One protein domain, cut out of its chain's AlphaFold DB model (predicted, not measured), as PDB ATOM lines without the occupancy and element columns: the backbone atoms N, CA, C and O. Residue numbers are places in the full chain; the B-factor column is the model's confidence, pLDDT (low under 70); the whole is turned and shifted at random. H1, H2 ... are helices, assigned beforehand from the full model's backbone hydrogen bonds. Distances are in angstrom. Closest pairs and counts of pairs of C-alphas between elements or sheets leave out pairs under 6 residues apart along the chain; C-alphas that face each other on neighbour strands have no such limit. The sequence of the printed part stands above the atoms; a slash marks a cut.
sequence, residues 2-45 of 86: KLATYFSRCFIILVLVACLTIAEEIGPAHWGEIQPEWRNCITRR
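Overview. This is residues 2 to 45 of the 86 residues of the protein "Carbonate dehydratase" of Handroanthus impetiginosus (UniProt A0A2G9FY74). One long, lone helix, H1, makes most of the length of a rod, and at its C-terminal end sits a small head of loops with two short helices, H2 and H3. Residues 2 to 24, which belong to H1, stick out free from that head. The printed part has 44 residues with three named helices, in the order H1, H2, H3, and no named strand; the class is all helix. The whole is extended, with a radius of gyration of the C-alphas of 16.9 A, and the C-alphas span 54 by 16 by 6 A.

Along the chain. H1 runs from residue 2 to residue 25, and its first and last C-alphas are 34.4 A apart. It begins at C-alpha 2 at (31.421, -75.146, 27.261) and ends at C-alpha 25 at (43.977, -43.570, 21.601). H2 is residues 31 to 34, 5.4 A from first to last C-alpha. H3 is residues 40 to 43, 5.0 A from first to last C-alpha, and ends at C-alpha 43 at (54.272, -29.445, 19.307).

Arrangement. H1 touches no helix: it is apart from H2 and apart from H3. A tight link of 5 residues joins H1 to H2. H2 and H3 touch, with 7 pairs of C-alphas within 8 A; their closest C-alphas, those of Gly 32 and Cys 41, are 4.9 A apart. In H1 every O i to N i+4 pair is within hydrogen-bond range. H2 and H3 are too short for such a pair; the one O i to N i+3 pair is within range in H2 but not in H3.

Size, cuts and confidence. The two C-alphas farthest apart are those of Lys 2 and Arg 45, at 54.5 A. The printed part has no cut, and the links H1 to H2 and H2 to H3 are both tight. The mean pLDDT of the printed part is 83.0; residues 2 to 7, in H1, are under 70.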
ATOM      1  N   LYS A   2      30.558 -75.799  28.282       55.59
ATOM      2  CA  LYS A   2      31.421 -75.146  27.261       55.59
ATOM      3  C   LYS A   2      30.948 -73.759  26.781       55.59
ATOM      4  O   LYS A   2      31.778 -72.899  26.521       55.59
ATOM      5  N   LEU A   3      29.633 -73.524  26.697       55.91
ATOM      6  CA  LEU A   3      29.062 -72.244  26.245       55.91
ATOM      7  C   LEU A   3      29.325 -71.096  27.239       55.91
ATOM      8  O   LEU A   3      29.665 -69.995  26.825       55.91
ATOM      9  N   ALA A   4      29.254 -71.370  28.547       57.81
ATOM     10  CA  ALA A   4      29.584 -70.396  29.590       57.81
ATOM     11  C   ALA A   4      31.088 -70.066  29.604       57.81
ATOM     12  O   ALA A   4      31.470 -68.910  29.770       57.81
ATOM     13  N   THR A   5      31.948 -71.060  29.350       61.59
ATOM     14  CA  THR A   5      33.396 -70.845  29.186       61.59
ATOM     15  C   THR A   5      33.712 -70.055  27.916       61.59
ATOM     16  O   THR A   5      34.603 -69.215  27.937       61.59
ATOM     17  N   TYR A   6      32.985 -70.293  26.821       62.94
ATOM     18  CA  TYR A   6      33.120 -69.537  25.574       62.94
ATOM     19  C   TYR A   6      32.679 -68.080  25.747       62.94
ATOM     20  O   TYR A   6      33.420 -67.178  25.381       62.94
ATOM     21  N   PHE A   7      31.532 -67.843  26.387       65.00
ATOM     22  CA  PHE A   7      31.038 -66.497  26.682       65.00
ATOM     23  C   PHE A   7      31.998 -65.722  27.599       65.00
ATOM     24  O   PHE A   7      32.345 -64.580  27.312       65.00
ATOM     25  N   SER A   8      32.513 -66.372  28.648       71.25
ATOM     26  CA  SER A   8      33.532 -65.795  29.533       71.25
ATOM     27  C   SER A   8      34.848 -65.502  28.797       71.25
ATOM     28  O   SER A   8      35.419 -64.429  28.978       71.25
ATOM     29  N   ARG A   9      35.304 -66.395  27.906       74.88
ATOM     30  CA  ARG A   9      36.487 -66.160  27.063       74.88
ATOM     31  C   ARG A   9      36.287 -65.002  26.087       74.88
ATOM     32  O   ARG A   9      37.177 -64.168  25.981       74.88
ATOM     33  N   CYS A  10      35.137 -64.915  25.420       77.44
ATOM     34  CA  CYS A  10      34.814 -63.796  24.535       77.44
ATOM     35  C   CYS A  10      34.764 -62.468  25.295       77.44
ATOM     36  O   CYS A  10      35.270 -61.473  24.792       77.44
ATOM     37  N   PHE A  11      34.219 -62.453  26.514       82.19
ATOM     38  CA  PHE A  11      34.191 -61.253  27.350       82.19
ATOM     39  C   PHE A  11      35.600 -60.812  27.774       82.19
ATOM     40  O   PHE A  11      35.930 -59.637  27.663       82.19
ATOM     41  N   ILE A  12      36.466 -61.745  28.184       79.56
ATOM     42  CA  ILE A  12      37.870 -61.441  28.509       79.56
ATOM     43  C   ILE A  12      38.616 -60.909  27.277       79.56
ATOM     44  O   ILE A  12      39.330 -59.916  27.383       79.56
ATOM     45  N   ILE A  13      38.436 -61.535  26.109       80.00
ATOM     46  CA  ILE A  13      39.039 -61.073  24.849       80.00
ATOM     47  C   ILE A  13      38.548 -59.661  24.509       80.00
ATOM     48  O   ILE A  13      39.364 -58.806  24.183       80.00
ATOM     49  N   LEU A  14      37.246 -59.391  24.641       80.56
ATOM     50  CA  LEU A  14      36.667 -58.069  24.399       80.56
ATOM     51  C   LEU A  14      37.281 -57.003  25.319       80.56
ATOM     52  O   LEU A  14      37.665 -55.939  24.845       80.56
ATOM     53  N   VAL A  15      37.410 -57.293  26.618       81.56
ATOM     54  CA  VAL A  15      38.001 -56.367  27.600       81.56
ATOM     55  C   VAL A  15      39.479 -56.111  27.310       81.56
ATOM     56  O   VAL A  15      39.923 -54.969  27.382       81.56
ATOM     57  N   LEU A  16      40.245 -57.146  26.954       79.38
ATOM     58  CA  LEU A  16      41.655 -56.990  26.593       79.38
ATOM     59  C   LEU A  16      41.822 -56.141  25.333       79.38
ATOM     60  O   LEU A  16      42.634 -55.220  25.338       79.38
ATOM     61  N   VAL A  17      41.033 -56.416  24.290       81.50
ATOM     62  CA  VAL A  17      41.050 -55.635  23.046       81.50
ATOM     63  C   VAL A  17      40.674 -54.182  23.325       81.50
ATOM     64  O   VAL A  17      41.401 -53.296  22.899       81.50
ATOM     65  N   ALA A  18      39.622 -53.928  24.106       77.94
ATOM     66  CA  ALA A  18      39.244 -52.570  24.491       77.94
ATOM     67  C   ALA A  18      40.354 -51.852  25.283       77.94
ATOM     68  O   ALA A  18      40.614 -50.675  25.067       77.94
ATOM     69  N   CYS A  19      41.042 -52.551  26.188       76.81
ATOM     70  CA  CYS A  19      42.145 -51.977  26.960       76.81
ATOM     71  C   CYS A  19      43.350 -51.630  26.067       76.81
ATOM     72  O   CYS A  19      43.955 -50.573  26.232       76.81
ATOM     73  N   LEU A  20      43.655 -52.489  25.088       74.62
ATOM     74  CA  LEU A  20      44.678 -52.247  24.067       74.62
ATOM     75  C   LEU A  20      44.333 -51.029  23.202       74.62
ATOM     76  O   LEU A  20      45.174 -50.150  23.046       74.62
ATOM     77  N   THR A  21      43.098 -50.928  22.706       71.06
ATOM     78  CA  THR A  21      42.685 -49.806  21.847       71.06
ATOM     79  C   THR A  21      42.639 -48.483  22.608       71.06
ATOM     80  O   THR A  21      43.080 -47.462  22.094       71.06
ATOM     81  N   ILE A  22      42.168 -48.489  23.861       72.81
ATOM     82  CA  ILE A  22      42.163 -47.281  24.701       72.81
ATOM     83  C   ILE A  22      43.601 -46.826  24.974       72.81
ATOM     84  O   ILE A  22      43.896 -45.640  24.872       72.81
ATOM     85  N   ALA A  23      44.517 -47.750  25.283       72.88
ATOM     86  CA  ALA A  23      45.920 -47.408  25.514       72.88
ATOM     87  C   ALA A  23      46.591 -46.759  24.288       72.88
ATOM     88  O   ALA A  23      47.507 -45.955  24.462       72.88
ATOM     89  N   GLU A  24      46.132 -47.076  23.076       77.62
ATOM     90  CA  GLU A  24      46.587 -46.427  21.845       77.62
ATOM     91  C   GLU A  24      45.986 -45.022  21.684       77.62
ATOM     92  O   GLU A  24      46.742 -44.070  21.510       77.62
ATOM     93  N   GLU A  25      44.666 -44.857  21.828       85.31
ATOM     94  CA  GLU A  25      43.977 -43.570  21.601       85.31
ATOM     95  C   GLU A  25      44.341 -42.472  22.617       85.31
ATOM     96  O   GLU A  25      44.431 -41.299  22.254       85.31
ATOM     97  N   ILE A  26      44.577 -42.828  23.885       89.50
ATOM     98  CA  ILE A  26      45.018 -41.883  24.935       89.50
ATOM     99  C   ILE A  26      46.499 -42.053  25.304       89.50
ATOM    100  O   ILE A  26      46.964 -41.572  26.345       89.50
ATOM    101  N   GLY A  27      47.252 -42.753  24.456       89.44
ATOM    102  CA  GLY A  27      48.666 -43.032  24.659       89.44
ATOM    103  C   GLY A  27      49.568 -41.799  24.500       89.44
ATOM    104  O   GLY A  27      49.125 -40.740  24.046       89.44
ATOM    105  N   PRO A  28      50.872 -41.923  24.818       92.75
ATOM    106  CA  PRO A  28      51.827 -40.810  24.769       92.75
ATOM    107  C   PRO A  28      51.903 -40.069  23.431       92.75
ATOM    108  O   PRO A  28      52.157 -38.867  23.413       92.75
ATOM    109  N   ALA A  29      51.648 -40.765  22.320       92.44
ATOM    110  CA  ALA A  29      51.614 -40.165  20.987       92.44
ATOM    111  C   ALA A  29      50.498 -39.111  20.829       92.44
ATOM    112  O   ALA A  29      50.658 -38.173  20.051       92.44
ATOM    113  N   HIS A  30      49.414 -39.232  21.603       94.38
ATOM    114  CA  HIS A  30      48.209 -38.409  21.494       94.38
ATOM    115  C   HIS A  30      48.008 -37.444  22.665       94.38
ATOM    116  O   HIS A  30      47.069 -36.656  22.644       94.38
ATOM    117  N   TRP A  31      48.883 -37.420  23.678       95.00
ATOM    118  CA  TRP A  31      48.691 -36.572  24.868       95.00
ATOM    119  C   TRP A  31      48.414 -35.096  24.551       95.00
ATOM    120  O   TRP A  31      47.575 -34.473  25.198       95.00
ATOM    121  N   GLY A  32      49.061 -34.542  23.520       95.94
ATOM    122  CA  GLY A  32      48.848 -33.157  23.086       95.94
ATOM    123  C   GLY A  32      47.537 -32.883  22.335       95.94
ATOM    124  O   GLY A  32      47.316 -31.747  21.908       95.94
ATOM    125  N   GLU A  33      46.710 -33.906  22.134       95.56
ATOM    126  CA  GLU A  33      45.382 -33.857  21.511       95.56
ATOM    127  C   GLU A  33      44.262 -34.045  22.549       95.56
ATOM    128  O   GLU A  33      43.124 -33.666  22.283       95.56
ATOM    129  N   ILE A  34      44.583 -34.561  23.745       94.56
ATOM    130  CA  ILE A  34      43.605 -34.859  24.806       94.56
ATOM    131  C   ILE A  34      43.082 -33.577  25.469       94.56
ATOM    132  O   ILE A  34      41.877 -33.436  25.668       94.56
ATOM    133  N   GLN A  35      43.972 -32.645  25.829       95.94
ATOM    134  CA  GLN A  35      43.608 -31.362  26.446       95.94
ATOM    135  C   GLN A  35      44.431 -30.201  25.866       95.94
ATOM    136  O   GLN A  35      45.619 -30.386  25.572       95.94
ATOM    137  N   PRO A  36      43.852 -28.988  25.727       96.69
ATOM    138  CA  PRO A  36      44.561 -27.821  25.193       96.69
ATOM    139  C   PRO A  36      45.851 -27.477  25.949       96.69
ATOM    140  O   PRO A  36      46.849 -27.084  25.341       96.69
ATOM    141  N   GLU A  37      45.866 -27.666  27.266       97.75
ATOM    142  CA  GLU A  37      46.999 -27.364  28.143       97.75
ATOM    143  C   GLU A  37      48.184 -28.312  27.901       97.75
ATOM    144  O   GLU A  37      49.335 -27.967  28.179       97.75
ATOM    145  N   TRP A  38      47.928 -29.499  27.344       97.06
ATOM    146  CA  TRP A  38      48.937 -30.535  27.092       97.06
ATOM    147  C   TRP A  38      49.532 -30.444  25.686       97.06
ATOM    148  O   TRP A  38      50.402 -31.235  25.319       97.06
ATOM    149  N   ARG A  39      49.138 -29.441  24.891       96.94
ATOM    150  CA  ARG A  39      49.552 -29.277  23.487       96.94
ATOM    151  C   ARG A  39      51.069 -29.295  23.273       96.94
ATOM    152  O   ARG A  39      51.550 -29.650  22.193       96.94
ATOM    153  N   ASN A  40      51.846 -28.924  24.288       97.00
ATOM    154  CA  ASN A  40      53.304 -28.960  24.222       97.00
ATOM    155  C   ASN A  40      53.874 -30.382  24.055       97.00
ATOM    156  O   ASN A  40      54.937 -30.497  23.448       97.00
ATOM    157  N   CYS A  41      53.165 -31.431  24.493       96.44
ATOM    158  CA  CYS A  41      53.598 -32.829  24.373       96.44
ATOM    159  C   CYS A  41      53.806 -33.281  22.917       96.44
ATOM    160  O   CYS A  41      54.600 -34.180  22.676       96.44
ATOM    161  N   ILE A  42      53.135 -32.641  21.949       95.19
ATOM    162  CA  ILE A  42      53.259 -32.970  20.516       95.19
ATOM    163  C   ILE A  42      53.926 -31.859  19.689       95.19
ATOM    164  O   ILE A  42      54.524 -32.119  18.650       95.19
ATOM    165  N   THR A  43      53.840 -30.598  20.125       95.06
ATOM    166  CA  THR A  43      54.272 -29.445  19.307       95.06
ATOM    167  C   THR A  43      55.700 -28.972  19.575       95.06
ATOM    168  O   THR A  43      56.286 -28.274  18.742       95.06
ATOM    169  N   ARG A  44      56.283 -29.299  20.735       94.38
ATOM    170  CA  ARG A  44      57.614 -28.814  21.128       94.38
ATOM    171  C   ARG A  44      58.710 -29.792  20.709       94.38
ATOM    172  O   ARG A  44      58.531 -30.998  20.739       94.38
ATOM    173  N   ARG A  45      59.883 -29.251  20.359       95.06
ATOM    174  CA  ARG A  45      61.053 -30.036  19.908       95.06
ATOM    175  C   ARG A  45      61.988 -30.478  21.035       95.06
ATOM    176  O   ARG A  45      62.780 -31.386  20.843       95.06
TER     177      ARG A  45